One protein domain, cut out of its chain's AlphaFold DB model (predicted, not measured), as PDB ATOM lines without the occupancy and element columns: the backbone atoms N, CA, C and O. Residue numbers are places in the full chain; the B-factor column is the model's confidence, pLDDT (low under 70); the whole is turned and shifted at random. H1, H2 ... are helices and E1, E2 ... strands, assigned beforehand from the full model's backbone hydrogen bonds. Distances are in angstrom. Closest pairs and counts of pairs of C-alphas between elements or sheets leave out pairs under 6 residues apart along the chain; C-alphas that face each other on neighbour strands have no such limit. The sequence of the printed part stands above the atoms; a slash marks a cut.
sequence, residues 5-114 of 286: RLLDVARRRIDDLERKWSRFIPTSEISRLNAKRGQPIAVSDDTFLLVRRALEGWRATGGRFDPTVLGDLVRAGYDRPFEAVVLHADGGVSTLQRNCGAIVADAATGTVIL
ATOM      1  N   ARG A   5    -119.135 -59.000 114.418       93.62
ATOM      2  CA  ARG A   5    -118.826 -57.663 114.930       93.62
ATOM      3  C   ARG A   5    -118.696 -57.661 116.453       93.62
ATOM      4  O   ARG A   5    -117.813 -56.992 116.984       93.62
ATOM      5  N   LEU A   6    -119.564 -58.391 117.154       95.06
ATOM      6  CA  LEU A   6    -119.523 -58.510 118.612       95.06
ATOM      7  C   LEU A   6    -118.322 -59.343 119.072       95.06
ATOM      8  O   LEU A   6    -117.663 -58.969 120.038       95.06
ATOM      9  N   LEU A   7    -117.972 -60.405 118.343       94.00
ATOM     10  CA  LEU A   7    -116.756 -61.182 118.612       94.00
ATOM     11  C   LEU A   7    -115.487 -60.327 118.462       94.00
ATOM     12  O   LEU A   7    -114.595 -60.381 119.309       94.00
ATOM     13  N   ASP A   8    -115.432 -59.477 117.439       95.38
ATOM     14  CA  ASP A   8    -114.329 -58.536 117.246       95.38
ATOM     15  C   ASP A   8    -114.257 -57.474 118.356       95.38
ATOM     16  O   ASP A   8    -113.165 -57.073 118.768       95.38
ATOM     17  N   VAL A   9    -115.409 -57.003 118.849       95.19
ATOM     18  CA  VAL A   9    -115.483 -56.101 120.011       95.19
ATOM     19  C   VAL A   9    -114.941 -56.797 121.258       95.19
ATOM     20  O   VAL A   9    -114.063 -56.235 121.912       95.19
ATOM     21  N   ALA A  10    -115.386 -58.025 121.537       97.06
ATOM     22  CA  ALA A  10    -114.920 -58.816 122.674       97.06
ATOM     23  C   ALA A  10    -113.402 -59.015 122.641       97.06
ATOM     24  O   ALA A  10    -112.719 -58.748 123.628       97.06
ATOM     25  N   ARG A  11    -112.854 -59.411 121.486       96.94
ATOM     26  CA  ARG A  11    -111.412 -59.616 121.320       96.94
ATOM     27  C   ARG A  11    -110.623 -58.341 121.590       96.94
ATOM     28  O   ARG A  11    -109.704 -58.352 122.402       96.94
ATOM     29  N   ARG A  12    -111.009 -57.222 120.965       97.94
ATOM     30  CA  ARG A  12    -110.339 -55.932 121.195       97.94
ATOM     31  C   ARG A  12    -110.404 -55.504 122.655       97.94
ATOM     32  O   ARG A  12    -109.451 -54.893 123.136       97.94
ATOM     33  N   ARG A  13    -111.512 -55.803 123.337       98.25
ATOM     34  CA  ARG A  13    -111.687 -55.478 124.748       98.25
ATOM     35  C   ARG A  13    -110.776 -56.311 125.644       98.25
ATOM     36  O   ARG A  13    -110.113 -55.737 126.498       98.25
ATOM     37  N   ILE A  14    -110.674 -57.618 125.405       98.19
ATOM     38  CA  ILE A  14    -109.726 -58.492 126.112       98.19
ATOM     39  C   ILE A  14    -108.286 -58.002 125.894       98.19
ATOM     40  O   ILE A  14    -107.558 -57.821 126.868       98.19
ATOM     41  N   ASP A  15    -107.904 -57.694 124.650       98.06
ATOM     42  CA  ASP A  15    -106.565 -57.180 124.332       98.06
ATOM     43  C   ASP A  15    -106.282 -55.831 125.030       98.06
ATOM     44  O   ASP A  15    -105.152 -55.531 125.415       98.06
ATOM     45  N   ASP A  16    -107.297 -54.975 125.170       98.56
ATOM     46  CA  ASP A  16    -107.198 -53.700 125.886       98.56
ATOM     47  C   ASP A  16    -106.998 -53.898 127.396       98.56
ATOM     48  O   ASP A  16    -106.097 -53.289 127.981       98.56
ATOM     49  N   LEU A  17    -107.770 -54.795 128.013       98.69
ATOM     50  CA  LEU A  17    -107.604 -55.161 129.420       98.69
ATOM     51  C   LEU A  17    -106.225 -55.790 129.673       98.69
ATOM     52  O   LEU A  17    -105.550 -55.407 130.626       98.69
ATOM     53  N   GLU A  18    -105.735 -56.670 128.795       98.00
ATOM     54  CA  GLU A  18    -104.384 -57.236 128.903       98.00
ATOM     55  C   GLU A  18    -103.305 -56.147 128.846       98.00
ATOM     56  O   GLU A  18    -102.408 -56.113 129.695       98.00
ATOM     57  N   ARG A  19    -103.405 -55.212 127.889       98.25
ATOM     58  CA  ARG A  19    -102.468 -54.082 127.776       98.25
ATOM     59  C   ARG A  19    -102.444 -53.211 129.028       98.25
ATOM     60  O   ARG A  19    -101.399 -52.638 129.326       98.25
ATOM     61  N   LYS A  20    -103.553 -53.116 129.767       98.69
ATOM     62  CA  LYS A  20    -103.638 -52.389 131.044       98.69
ATOM     63  C   LYS A  20    -103.129 -53.214 132.225       98.69
ATOM     64  O   LYS A  20    -102.492 -52.654 133.119       98.69
ATOM     65  N   TRP A  21    -103.385 -54.521 132.240       98.62
ATOM     66  CA  TRP A  21    -103.263 -55.344 133.446       98.62
ATOM     67  C   TRP A  21    -102.058 -56.279 133.480       98.62
ATOM     68  O   TRP A  21    -101.635 -56.694 134.558       98.62
ATOM     69  N   SER A  22    -101.458 -56.610 132.339       97.69
ATOM     70  CA  SER A  22    -100.316 -57.520 132.317       97.69
ATOM     71  C   SER A  22     -99.113 -56.913 133.035       97.69
ATOM     72  O   SER A  22     -98.554 -55.909 132.594       97.69
ATOM     73  N   ARG A  23     -98.633 -57.567 134.096       95.75
ATOM     74  CA  ARG A  23     -97.374 -57.197 134.769       95.75
ATOM     75  C   ARG A  23     -96.116 -57.451 133.928       95.75
ATOM     76  O   ARG A  23     -95.015 -57.155 134.378       95.75
ATOM     77  N   PHE A  24     -96.272 -58.045 132.745       96.00
ATOM     78  CA  PHE A  24     -95.179 -58.341 131.820       96.00
ATOM     79  C   PHE A  24     -95.103 -57.358 130.650       96.00
ATOM     80  O   PHE A  24     -94.100 -57.337 129.944       96.00
ATOM     81  N   ILE A  25     -96.135 -56.530 130.445       97.75
ATOM     82  CA  ILE A  25     -96.123 -55.453 129.453       97.75
ATOM     83  C   ILE A  25     -95.589 -54.192 130.148       97.75
ATOM     84  O   ILE A  25     -96.261 -53.681 131.046       97.75
ATOM     85  N   PRO A  26     -94.413 -53.649 129.771       96.75
ATOM     86  CA  PRO A  26     -93.795 -52.531 130.496       96.75
ATOM     87  C   PRO A  26     -94.644 -51.255 130.535       96.75
ATOM     88  O   PRO A  26     -94.538 -50.464 131.468       96.75
ATOM     89  N   THR A  27     -95.485 -51.052 129.522       96.88
ATOM     90  CA  THR A  27     -96.372 -49.890 129.388       96.88
ATOM     91  C   THR A  27     -97.726 -50.063 130.076       96.88
ATOM     92  O   THR A  27     -98.523 -49.124 130.055       96.88
ATOM     93  N   SER A  28     -97.999 -51.223 130.682       98.62
ATOM     94  CA  SER A  28     -99.272 -51.473 131.355       98.62
ATOM     95  C   SER A  28     -99.431 -50.628 132.616       98.62
ATOM     96  O   SER A  28     -98.457 -50.187 133.239       98.62
ATOM     97  N   GLU A  29    -100.678 -50.404 133.024       98.62
ATOM     98  CA  GLU A  29    -100.974 -49.654 134.243       98.62
ATOM     99  C   GLU A  29    -100.480 -50.398 135.486       98.62
ATOM    100  O   GLU A  29     -99.949 -49.766 136.396       98.62
ATOM    101  N   ILE A  30    -100.557 -51.732 135.492       98.56
ATOM    102  CA  ILE A  30    -100.032 -52.568 136.581       98.56
ATOM    103  C   ILE A  30     -98.503 -52.511 136.650       98.56
ATOM    104  O   ILE A  30     -97.947 -52.356 137.739       98.56
ATOM    105  N   SER A  31     -97.798 -52.554 135.516       98.50
ATOM    106  CA  SER A  31     -96.342 -52.355 135.488       98.50
ATOM    107  C   SER A  31     -95.960 -50.959 135.983       98.50
ATOM    108  O   SER A  31     -95.023 -50.818 136.769       98.50
ATOM    109  N   ARG A  32     -96.719 -49.921 135.603       98.25
ATOM    110  CA  ARG A  32     -96.514 -48.544 136.082       98.25
ATOM    111  C   ARG A  32     -96.759 -48.406 137.585       98.25
ATOM    112  O   ARG A  32     -95.950 -47.764 138.256       98.25
ATOM    113  N   LEU A  33     -97.828 -49.008 138.110       98.06
ATOM    114  CA  LEU A  33     -98.121 -49.066 139.548       98.06
ATOM    115  C   LEU A  33     -96.972 -49.731 140.306       98.06
ATOM    116  O   LEU A  33     -96.450 -49.168 141.267       98.06
ATOM    117  N   ASN A  34     -96.516 -50.883 139.816       98.38
ATOM    118  CA  ASN A  34     -95.389 -51.595 140.399       98.38
ATOM    119  C   ASN A  34     -94.076 -50.814 140.293       98.38
ATOM    120  O   ASN A  34     -93.262 -50.909 141.200       98.38
ATOM    121  N   ALA A  35     -93.840 -50.027 139.244       97.75
ATOM    122  CA  ALA A  35     -92.614 -49.238 139.102       97.75
ATOM    123  C   ALA A  35     -92.585 -47.980 139.988       97.75
ATOM    124  O   ALA A  35     -91.508 -47.519 140.362       97.75
ATOM    125  N   LYS A  36     -93.752 -47.417 140.327       97.56
ATOM    126  CA  LYS A  36     -93.891 -46.141 141.051       97.56
ATOM    127  C   LYS A  36     -94.564 -46.296 142.420       97.56
ATOM    128  O   LYS A  36     -95.369 -45.459 142.826       97.56
ATOM    129  N   ARG A  37     -94.230 -47.368 143.142       97.06
ATOM    130  CA  ARG A  37     -94.699 -47.613 144.516       97.06
ATOM    131  C   ARG A  37     -94.437 -46.405 145.424       97.06
ATOM    132  O   ARG A  37     -93.440 -45.703 145.264       97.06
ATOM    133  N   GLY A  38     -95.328 -46.176 146.382       98.06
ATOM    134  CA  GLY A  38     -95.312 -45.023 147.286       98.06
ATOM    135  C   GLY A  38     -95.820 -43.713 146.677       98.06
ATOM    136  O   GLY A  38     -95.870 -42.711 147.383       98.06
ATOM    137  N   GLN A  39     -96.201 -43.696 145.396       98.00
ATOM    138  CA  GLN A  39     -96.745 -42.517 144.720       98.00
ATOM    139  C   GLN A  39     -98.209 -42.752 144.319       98.00
ATOM    140  O   GLN A  39     -98.568 -43.884 143.986       98.00
ATOM    141  N   PRO A  40     -99.055 -41.704 144.304       98.12
ATOM    142  CA  PRO A  40    -100.389 -41.784 143.722       98.12
ATOM    143  C   PRO A  40    -100.293 -41.871 142.202       98.12
ATOM    144  O   PRO A  40     -99.760 -40.978 141.542       98.12
ATOM    145  N   ILE A  41    -100.823 -42.955 141.643       98.38
ATOM    146  CA  ILE A  41    -100.854 -43.194 140.203       98.38
ATOM    147  C   ILE A  41    -102.301 -43.165 139.735       98.38
ATOM    148  O   ILE A  41    -103.108 -43.979 140.176       98.38
ATOM    149  N   ALA A  42    -102.618 -42.243 138.824       98.31
ATOM    150  CA  ALA A  42    -103.886 -42.259 138.106       98.31
ATOM    151  C   ALA A  42    -103.969 -43.512 137.223       98.31
ATOM    152  O   ALA A  42    -102.995 -43.883 136.547       98.31
ATOM    153  N   VAL A  43    -105.125 -44.160 137.244       98.62
ATOM    154  CA  VAL A  43    -105.405 -45.387 136.494       98.62
ATOM    155  C   VAL A  43    -106.759 -45.279 135.804       98.62
ATOM    156  O   VAL A  43    -107.585 -44.448 136.173       98.62
ATOM    157  N   SER A  44    -106.981 -46.105 134.786       98.69
ATOM    158  CA  SER A  44    -108.299 -46.228 134.161       98.69
ATOM    159  C   SER A  44    -109.338 -46.818 135.123       98.69
ATOM    160  O   SER A  44    -108.983 -47.522 136.071       98.69
ATOM    161  N   ASP A  45    -110.624 -46.602 134.830       98.56
ATOM    162  CA  ASP A  45    -111.737 -47.174 135.603       98.56
ATOM    163  C   ASP A  45    -111.660 -48.706 135.688       98.56
ATOM    164  O   ASP A  45    -111.928 -49.283 136.741       98.56
ATOM    165  N   ASP A  46    -111.208 -49.367 134.617       98.62
ATOM    166  CA  ASP A  46    -110.998 -50.818 134.585       98.62
ATOM    167  C   ASP A  46    -109.960 -51.260 135.622       98.62
ATOM    168  O   ASP A  46    -110.185 -52.183 136.405       98.62
ATOM    169  N   THR A  47    -108.804 -50.596 135.648       98.81
ATOM    170  CA  THR A  47    -107.734 -50.909 136.602       98.81
ATOM    171  C   THR A  47    -108.124 -50.511 138.022       98.81
ATOM    172  O   THR A  47    -107.795 -51.228 138.969       98.81
ATOM    173  N   PHE A  48    -108.864 -49.415 138.198       98.88
ATOM    174  CA  PHE A  48    -109.409 -49.042 139.500       98.88
ATOM    175  C   PHE A  48    -110.377 -50.113 140.019       98.88
ATOM    176  O   PHE A  48    -110.274 -50.542 141.172       98.88
ATOM    177  N   LEU A  49    -111.271 -50.609 139.156       98.75
ATOM    178  CA  LEU A  49    -112.174 -51.712 139.468       98.75
ATOM    179  C   LEU A  49    -111.394 -52.982 139.826       98.75
ATOM    180  O   LEU A  49    -111.693 -53.588 140.851       98.75
ATOM    181  N   LEU A  50    -110.371 -53.349 139.050       98.88
ATOM    182  CA  LEU A  50    -109.496 -54.490 139.337       98.88
ATOM    183  C   LEU A  50    -108.878 -54.408 140.735       98.88
ATOM    184  O   LEU A  50    -108.992 -55.355 141.514       98.88
ATOM    185  N   VAL A  51    -108.265 -53.271 141.077       98.81
ATOM    186  CA  VAL A  51    -107.654 -53.071 142.398       98.81
ATOM    187  C   VAL A  51    -108.718 -53.152 143.487       98.81
ATOM    188  O   VAL A  51    -108.550 -53.903 144.445       98.81
ATOM    189  N   ARG A  52    -109.853 -52.461 143.329       98.69
ATOM    190  CA  ARG A  52    -110.960 -52.498 144.295       98.69
ATOM    191  C   ARG A  52    -111.442 -53.927 144.555       98.69
ATOM    192  O   ARG A  52    -111.605 -54.314 145.709       98.69
ATOM    193  N   ARG A  53    -111.622 -54.722 143.499       98.75
ATOM    194  CA  ARG A  53    -112.079 -56.116 143.586       98.75
ATOM    195  C   ARG A  53    -111.040 -57.025 144.226       98.75
ATOM    196  O   ARG A  53    -111.398 -57.893 145.016       98.75
ATOM    197  N   ALA A  54    -109.759 -56.781 143.969       98.75
ATOM    198  CA  ALA A  54    -108.683 -57.500 144.638       98.75
ATOM    199  C   ALA A  54    -108.646 -57.201 146.150       98.75
ATOM    200  O   ALA A  54    -108.485 -58.120 146.951       98.75
ATOM    201  N   LEU A  55    -108.871 -55.943 146.558       98.75
ATOM    202  CA  LEU A  55    -108.981 -55.565 147.976       98.75
ATOM    203  C   LEU A  55    -110.209 -56.195 148.647       98.75
ATOM    204  O   LEU A  55    -110.125 -56.640 149.791       98.75
ATOM    205  N   GLU A  56    -111.348 -56.245 147.954       98.50
ATOM    206  CA  GLU A  56    -112.548 -56.951 148.421       98.50
ATOM    207  C   GLU A  56    -112.274 -58.445 148.622       98.50
ATOM    208  O   GLU A  56    -112.574 -58.972 149.692       98.50
ATOM    209  N   GLY A  57    -111.646 -59.103 147.644       98.56
ATOM    210  CA  GLY A  57    -111.259 -60.510 147.736       98.56
ATOM    211  C   GLY A  57    -110.283 -60.784 148.881       98.56
ATOM    212  O   GLY A  57    -110.457 -61.742 149.635       98.56
ATOM    213  N   TRP A  58    -109.293 -59.911 149.078       98.69
ATOM    214  CA  TRP A  58    -108.355 -60.025 150.197       98.69
ATOM    215  C   TRP A  58    -109.076 -59.940 151.547       98.69
ATOM    216  O   TRP A  58    -108.870 -60.793 152.410       98.69
ATOM    217  N   ARG A  59    -109.994 -58.977 151.714       98.56
ATOM    218  CA  ARG A  59    -110.800 -58.842 152.940       98.56
ATOM    219  C   ARG A  59    -111.720 -60.042 153.159       98.56
ATOM    220  O   ARG A  59    -111.737 -60.588 154.257       98.56
ATOM    221  N   ALA A  60    -112.448 -60.464 152.126       98.12
ATOM    222  CA  ALA A  60    -113.411 -61.563 152.205       98.12
ATOM    223  C   ALA A  60    -112.753 -62.899 152.577       98.12
ATOM    224  O   ALA A  60    -113.372 -63.734 153.225       98.12
ATOM    225  N   THR A  61    -111.490 -63.092 152.199       98.19
ATOM    226  CA  THR A  61    -110.757 -64.344 152.429       98.19
ATOM    227  C   THR A  61    -109.861 -64.311 153.669       98.19
ATOM    228  O   THR A  61    -109.168 -65.295 153.948       98.19
ATOM    229  N   GLY A  62    -109.838 -63.194 154.409       97.25
ATOM    230  CA  GLY A  62    -108.916 -62.986 155.529       97.25
ATOM    231  C   GLY A  62    -107.444 -62.994 155.101       97.25
ATOM    232  O   GLY A  62    -106.587 -63.441 155.858       97.25
ATOM    233  N   GLY A  63    -107.157 -62.568 153.869       97.50
ATOM    234  CA  GLY A  63    -105.817 -62.538 153.287       97.50
ATOM    235  C   GLY A  63    -105.310 -63.861 152.709       97.50
ATOM    236  O   GLY A  63    -104.153 -63.926 152.304       97.50
ATOM    237  N   ARG A  64    -106.142 -64.914 152.631       96.69
ATOM    238  CA  ARG A  64    -105.765 -66.161 151.931       96.69
ATOM    239  C   ARG A  64    -105.584 -65.933 150.431       96.69
ATOM    240  O   ARG A  64    -104.656 -66.472 149.844       96.69
ATOM    241  N   PHE A  65    -106.439 -65.114 149.822       98.25
ATOM    242  CA  PHE A  65    -106.137 -64.493 148.539       98.25
ATOM    243  C   PHE A  65    -105.424 -63.168 148.804       98.25
ATOM    244  O   PHE A  65    -105.985 -62.302 149.474       98.25
ATOM    245  N   ASP A  66    -104.215 -62.991 148.271       98.56
ATOM    246  CA  ASP A  66    -103.456 -61.753 148.428       98.56
ATOM    247  C   ASP A  66    -102.854 -61.296 147.090       98.56
ATOM    248  O   ASP A  66    -101.964 -61.965 146.563       98.56
ATOM    249  N   PRO A  67    -103.298 -60.155 146.524       98.38
ATOM    250  CA  PRO A  67    -102.753 -59.635 145.274       98.38
ATOM    251  C   PRO A  67    -101.344 -59.047 145.445       98.38
ATOM    252  O   PRO A  67    -100.769 -58.569 144.476       98.38
ATOM    253  N   THR A  68    -100.764 -59.046 146.649       98.56
ATOM    254  CA  THR A  68     -99.407 -58.544 146.921       98.56
ATOM    255  C   THR A  68     -98.324 -59.623 146.983       98.56
ATOM    256  O   THR A  68     -97.182 -59.361 147.363       98.56
ATOM    257  N   VAL A  69     -98.634 -60.841 146.525       98.25
ATOM    258  CA  VAL A  69     -97.684 -61.970 146.432       98.25
ATOM    259  C   VAL A  69     -96.661 -61.844 145.295       98.25
ATOM    260  O   VAL A  69     -95.898 -62.778 145.054       98.25
ATOM    261  N   LEU A  70     -96.580 -60.706 144.591       98.12
ATOM    262  CA  LEU A  70     -95.639 -60.525 143.476       98.12
ATOM    263  C   LEU A  70     -94.185 -60.827 143.880       98.12
ATOM    264  O   LEU A  70     -93.443 -61.451 143.123       98.12
ATOM    265  N   GLY A  71     -93.774 -60.417 145.084       97.94
ATOM    266  CA  GLY A  71     -92.441 -60.727 145.602       97.94
ATOM    267  C   GLY A  71     -92.191 -62.223 145.771       97.94
ATOM    268  O   GLY A  71     -91.125 -62.714 145.398       97.94
ATOM    269  N   ASP A  72     -93.185 -62.943 146.291       97.75
ATOM    270  CA  ASP A  72     -93.139 -64.395 146.472       97.75
ATOM    271  C   ASP A  72     -93.086 -65.119 145.119       97.75
ATOM    272  O   ASP A  72     -92.269 -66.019 144.937       97.75
ATOM    273  N   LEU A  73     -93.876 -64.673 144.136       97.12
ATOM    274  CA  LEU A  73     -93.852 -65.205 142.770       97.12
ATOM    275  C   LEU A  73     -92.472 -65.054 142.120       97.12
ATOM    276  O   LEU A  73     -91.957 -66.017 141.553       97.12
ATOM    277  N   VAL A  74     -91.839 -63.883 142.241       96.56
ATOM    278  CA  VAL A  74     -90.474 -63.660 141.734       96.56
ATOM    279  C   VAL A  74     -89.477 -64.586 142.434       96.56
ATOM    280  O   VAL A  74     -88.707 -65.261 141.755       96.56
ATOM    281  N   ARG A  75     -89.526 -64.701 143.769       95.44
ATOM    282  CA  ARG A  75     -88.663 -65.632 144.531       95.44
ATOM    283  C   ARG A  75     -88.875 -67.096 144.138       95.44
ATOM    284  O   ARG A  75     -87.925 -67.880 144.096       95.44
ATOM    285  N   ALA A  76     -90.107 -67.460 143.793       94.75
ATOM    286  CA  ALA A  76     -90.442 -68.782 143.286       94.75
ATOM    287  C   ALA A  76     -89.919 -69.031 141.855       94.75
ATOM    288  O   ALA A  76     -89.815 -70.193 141.465       94.75
ATOM    289  N   GLY A  77     -89.526 -67.988 141.115       94.00
ATOM    290  CA  GLY A  77     -88.990 -68.059 139.749       94.00
ATOM    291  C   GLY A  77     -89.962 -67.598 138.657       94.00
ATOM    292  O   GLY A  77     -89.709 -67.819 137.478       94.00
ATOM    293  N   TYR A  78     -91.082 -66.963 139.028       94.62
ATOM    294  CA  TYR A  78     -92.108 -66.484 138.096       94.62
ATOM    295  C   TYR A  78     -92.041 -64.961 137.881       94.62
ATOM    296  O   TYR A  78     -92.980 -64.208 138.158       94.62
ATOM    297  N   ASP A  79     -90.916 -64.496 137.354       91.19
ATOM    298  CA  ASP A  79     -90.601 -63.086 137.080       91.19
ATOM    299  C   ASP A  79     -90.875 -62.641 135.629       91.19
ATOM    300  O   ASP A  79     -90.937 -61.446 135.350       91.19
ATOM    301  N   ARG A  80     -91.105 -63.590 134.719       91.94
ATOM    302  CA  ARG A  80     -91.326 -63.389 133.275       91.94
ATOM    303  C   ARG A  80     -92.581 -64.141 132.797       91.94
ATOM    304  O   ARG A  80     -93.098 -64.948 133.571       91.94
ATOM    305  N   PRO A  81     -93.083 -63.917 131.563       92.12
ATOM    306  CA  PRO A  81     -94.180 -64.713 131.010       92.12
ATOM    307  C   PRO A  81     -93.919 -66.211 131.171       92.12
ATOM    308  O   PRO A  81     -92.779 -66.667 131.068       92.12
ATOM    309  N   PHE A  82     -94.965 -66.977 131.463       90.06
ATOM    310  CA  PHE A  82     -94.821 -68.367 131.900       90.06
ATOM    311  C   PHE A  82     -94.127 -69.249 130.856       90.06
ATOM    312  O   PHE A  82     -93.351 -70.132 131.203       90.06
ATOM    313  N   GLU A  83     -94.359 -68.963 129.581       88.25
ATOM    314  CA  GLU A  83     -93.765 -69.651 128.438       88.25
ATOM    315  C   GLU A  83     -92.232 -69.523 128.450       88.25
ATOM    316  O   GLU A  83     -91.532 -70.429 128.013       88.25
ATOM    317  N   ALA A  84     -91.694 -68.437 129.014       86.44
ATOM    318  CA  ALA A  84     -90.261 -68.259 129.223       86.44
ATOM    319  C   ALA A  84     -89.766 -68.839 130.563       86.44
ATOM    320  O   ALA A  84     -88.591 -69.191 130.665       86.44
ATOM    321  N   VAL A  85     -90.632 -68.975 131.576       85.06
ATOM    322  CA  VAL A  85     -90.291 -69.645 132.850       85.06
ATOM    323  C   VAL A  85     -89.999 -71.122 132.612       85.06
ATOM    324  O   VAL A  85     -88.982 -71.626 133.076       85.06
ATOM    325  N   VAL A  86     -90.855 -71.817 131.858       83.25
ATOM    326  CA  VAL A  86     -90.716 -73.269 131.632       83.25
ATOM    327  C   VAL A  86     -89.464 -73.655 130.838       83.25
ATOM    328  O   VAL A  86     -89.042 -74.804 130.906       83.25
ATOM    329  N   LEU A  87     -88.857 -72.712 130.110       79.56
ATOM    330  CA  LEU A  87     -87.612 -72.940 129.370       79.56
ATOM    331  C   LEU A  87     -86.384 -72.889 130.286       79.56
ATOM    332  O   LEU A  87     -85.508 -73.745 130.187       79.56
ATOM    333  N   HIS A  88     -86.328 -71.897 131.180       75.75
ATOM    334  CA  HIS A  88     -85.208 -71.659 132.092       75.75
ATOM    335  C   HIS A  88     -85.720 -71.049 133.399       75.75
ATOM    336  O   HIS A  88     -85.809 -69.823 133.538       75.75
ATOM    337  N   ALA A  89     -86.079 -71.908 134.351       73.19
ATOM    338  CA  ALA A  89     -86.553 -71.476 135.655       73.19
ATOM    339  C   ALA A  89     -85.394 -71.402 136.656       73.19
ATOM    340  O   ALA A  89     -84.879 -72.422 137.112       73.19
ATOM    341  N   ASP A  90     -85.062 -70.177 137.051       80.69
ATOM    342  CA  ASP A  90     -84.153 -69.883 138.155       80.69
ATOM    343  C   ASP A  90     -84.922 -69.182 139.277       80.69
ATOM    344  O   ASP A  90     -85.944 -68.531 139.047       80.69
ATOM    345  N   GLY A  91     -84.443 -69.307 140.514       77.31
ATOM    346  CA  GLY A  91     -84.997 -68.534 141.623       77.31
ATOM    347  C   GLY A  91     -84.729 -67.047 141.403       77.31
ATOM    348  O   GLY A  91     -83.577 -66.646 141.252       77.31
ATOM    349  N   GLY A  92     -85.778 -66.227 141.393       85.75
ATOM    350  CA  GLY A  92     -85.629 -64.777 141.329       85.75
ATOM    351  C   GLY A  92     -85.297 -64.174 142.695       85.75
ATOM    352  O   GLY A  92     -85.439 -64.805 143.744       85.75
ATOM    353  N   VAL A  93     -84.888 -62.907 142.695       90.19
ATOM    354  CA  VAL A  93     -84.668 -62.125 143.918       90.19
ATOM    355  C   VAL A  93     -85.677 -60.988 143.955       90.19
ATOM    356  O   VAL A  93     -85.814 -60.231 142.998       90.19
ATOM    357  N   SER A  94     -86.387 -60.856 145.073       95.75
ATOM    358  CA  SER A  94     -87.298 -59.739 145.304       95.75
ATOM    359  C   SER A  94     -87.323 -59.363 146.776       95.75
ATOM    360  O   SER A  94     -87.404 -60.234 147.644       95.75
ATOM    361  N   THR A  95     -87.292 -58.058 147.040       95.75
ATOM    362  CA  THR A  95     -87.468 -57.466 148.372       95.75
ATOM    363  C   THR A  95     -88.928 -57.142 148.680       95.75
ATOM    364  O   THR A  95     -89.223 -56.714 149.794       95.75
ATOM    365  N   LEU A  96     -89.839 -57.353 147.721       97.56
ATOM    366  CA  LEU A  96     -91.249 -57.039 147.901       97.56
ATOM    367  C   LEU A  96     -91.882 -57.930 148.977       97.56
ATOM    368  O   LEU A  96     -91.638 -59.146 149.028       97.56
ATOM    369  N   GLN A  97     -92.702 -57.294 149.804       96.88
ATOM    370  CA  GLN A  97     -93.467 -57.847 150.908       96.88
ATOM    371  C   GLN A  97     -94.957 -57.864 150.568       96.88
ATOM    372  O   GLN A  97     -95.427 -57.157 149.672       96.88
ATOM    373  N   ARG A  98     -95.705 -58.669 151.322       97.31
ATOM    374  CA  ARG A  98     -97.165 -58.694 151.262       97.31
ATOM    375  C   ARG A  98     -97.710 -57.588 152.154       97.31
ATOM    376  O   ARG A  98     -97.422 -57.574 153.348       97.31
ATOM    377  N   ASN A  99     -98.468 -56.659 151.585       97.06
ATOM    378  CA  ASN A  99     -99.021 -55.522 152.322       97.06
ATOM    379  C   ASN A  99    -100.296 -54.981 151.659       97.06
ATOM    380  O   ASN A  99    -100.466 -53.778 151.461       97.06
ATOM    381  N   CYS A 100    -101.199 -55.886 151.273       98.06
ATOM    382  CA  CYS A 100    -102.455 -55.532 150.612       98.06
ATOM    383  C   CYS A 100    -103.292 -54.527 151.427       98.06
ATOM    384  O   CYS A 100    -103.851 -53.584 150.870       98.06
ATOM    385  N   GLY A 101    -103.308 -54.666 152.759       97.50
ATOM    386  CA  GLY A 101    -104.055 -53.783 153.661       97.50
ATOM    387  C   GLY A 101    -103.612 -52.312 153.655       97.50
ATOM    388  O   GLY A 101    -104.390 -51.462 154.081       97.50
ATOM    389  N   ALA A 102    -102.409 -52.003 153.161       98.12
ATOM    390  CA  ALA A 102    -101.896 -50.637 153.044       98.12
ATOM    391  C   ALA A 102    -102.033 -50.041 151.629       98.12
ATOM    392  O   ALA A 102    -101.606 -48.908 151.399       98.12
ATOM    393  N   ILE A 103    -102.625 -50.769 150.674       98.69
ATOM    394  CA  ILE A 103    -102.984 -50.205 149.367       98.69
ATOM    395  C   ILE A 103    -104.107 -49.184 149.560       98.69
ATOM    396  O   ILE A 103    -105.145 -49.481 150.154       98.69
ATOM    397  N   VAL A 104    -103.926 -47.992 148.995       98.50
ATOM    398  CA  VAL A 104    -104.946 -46.941 148.980       98.50
ATOM    399  C   VAL A 104    -105.494 -46.817 147.567       98.50
ATOM    400  O   VAL A 104    -104.733 -46.585 146.632       98.50
ATOM    401  N   ALA A 105    -106.807 -46.963 147.411       98.25
ATOM    402  CA  ALA A 105    -107.521 -46.704 146.164       98.25
ATOM    403  C   ALA A 105    -108.532 -45.578 146.408       98.25
ATOM    404  O   ALA A 105    -109.498 -45.760 147.150       98.25
ATOM    405  N   ASP A 106    -108.288 -44.412 145.815       98.00
ATOM    406  CA  ASP A 106    -109.116 -43.218 145.969       98.00
ATOM    407  C   ASP A 106    -110.014 -43.027 144.742       98.00
ATOM    408  O   ASP A 106    -109.555 -42.677 143.653       98.00
ATOM    409  N   ALA A 107    -111.313 -43.255 144.939       96.81
ATOM    410  CA  ALA A 107    -112.318 -43.158 143.888       96.81
ATOM    411  C   ALA A 107    -112.602 -41.712 143.453       96.81
ATOM    412  O   ALA A 107    -113.033 -41.501 142.325       96.81
ATOM    413  N   ALA A 108    -112.367 -40.718 144.317       97.19
ATOM    414  CA  ALA A 108    -112.604 -39.317 143.975       97.19
ATOM    415  C   ALA A 108    -111.554 -38.796 142.988       97.19
ATOM    416  O   ALA A 108    -111.857 -37.958 142.140       97.19
ATOM    417  N   THR A 109    -110.323 -39.298 143.095       96.75
ATOM    418  CA  THR A 109    -109.207 -38.902 142.228       96.75
ATOM    419  C   THR A 109    -108.874 -39.931 141.147       96.75
ATOM    420  O   THR A 109    -108.091 -39.622 140.249       96.75
ATOM    421  N   GLY A 110    -109.442 -41.140 141.210       97.44
ATOM    422  CA  GLY A 110    -109.109 -42.240 140.299       97.44
ATOM    423  C   GLY A 110    -107.659 -42.710 140.455       97.44
ATOM    424  O   GLY A 110    -107.015 -43.093 139.476       97.44
ATOM    425  N   THR A 111    -107.109 -42.625 141.672       98.62
ATOM    426  CA  THR A 111    -105.700 -42.943 141.940       98.62
ATOM    427  C   THR A 111    -105.530 -44.166 142.830       98.62
ATOM    428  O   THR A 111    -106.354 -44.463 143.696       98.62
ATOM    429  N   VAL A 112    -104.423 -44.879 142.618       98.81
ATOM    430  CA  VAL A 112    -103.988 -45.999 143.456       98.81
ATOM    431  C   VAL A 112    -102.573 -45.731 143.964       98.81
ATOM    432  O   VAL A 112    -101.699 -45.315 143.203       98.81
ATOM    433  N   ILE A 113    -102.348 -45.989 145.252       98.69
ATOM    434  CA  ILE A 113    -101.039 -45.956 145.907       98.69
ATOM    435  C   ILE A 113    -100.730 -47.368 146.403       98.69
ATOM    436  O   ILE A 113    -101.435 -47.903 147.261       98.69
ATOM    437  N   LEU A 114     -99.653 -47.957 145.883       98.69
ATOM    438  CA  LEU A 114     -99.063 -49.164 146.463       98.69
ATOM    439  C   LEU A 114     -98.077 -48.781 147.578       98.69
ATOM    440  O   LEU A 114     -97.344 -47.801 147.407       98.69
TER     441      LEU A 114
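Overview. This is residues 5 to 114 of the 286 residues of the protein "FAD:protein FMN transferase" of Actinobacteria bacterium (UniProt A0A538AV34). A small strand hairpin, E1 and E2, has helix H3 packed on it with residues 45 to 55, and H2 near its strand E2; from this core H1 sticks out with residues 5 to 15, while H4, H5 and the link of residues 86 to 103 make a loose loop away from it. The 110 printed residues hold five named helices, then two antiparallel strands, in the order H1 H2 H3 H4 H5 E1 E2: mostly helix. The whole is compact, with a radius of gyration of the C-alphas of 15.2 A and spans of 40 by 37 by 27 A.

Arrangement. Start at the hairpin of E1, residues 104 to 106, and E2, residues 111 to 113, where N 106 and O 111 are 2.9 A apart, within hydrogen-bond range. Residues 41 to 42 pair antiparallel with residues 111 to 112 of E2. In H3, residues 45 to 60, the C-alpha of Arg 52 is 7.0 A from that of Ala 105, the closest to E1. H1, residues 5 to 21, and H3 only just touch, with 3 pairs of C-alphas within 8 A, the closest Trp 21 and Thr 47 at 7.0 A. H1 and H2, residues 29 to 35, touch only at the corner, closest at the C-alphas of Lys 20 and Glu 29, 5.0 A. H4, residues 70 to 76, and H5, residues 82 to 85, touch no helix. Every O i to N i+4 pair is within hydrogen-bond range in H1, H2, H3 and H4; H5 is too short for one.

Along the chain. Find C-alpha 5 at (-118.826, -57.663, 114.930); H1 runs 24.3 A from there. H3 spans 22.0 A. E2 ends at C-alpha 113, (-101.039, -45.956, 145.907).

Size, cuts and confidence. The C-alphas farthest apart, Arg 5 and Thr 95, are 45.8 A apart. H5 to E1 is a long link; the printed part has no cut, and no printed residue is under 70 in pLDDT.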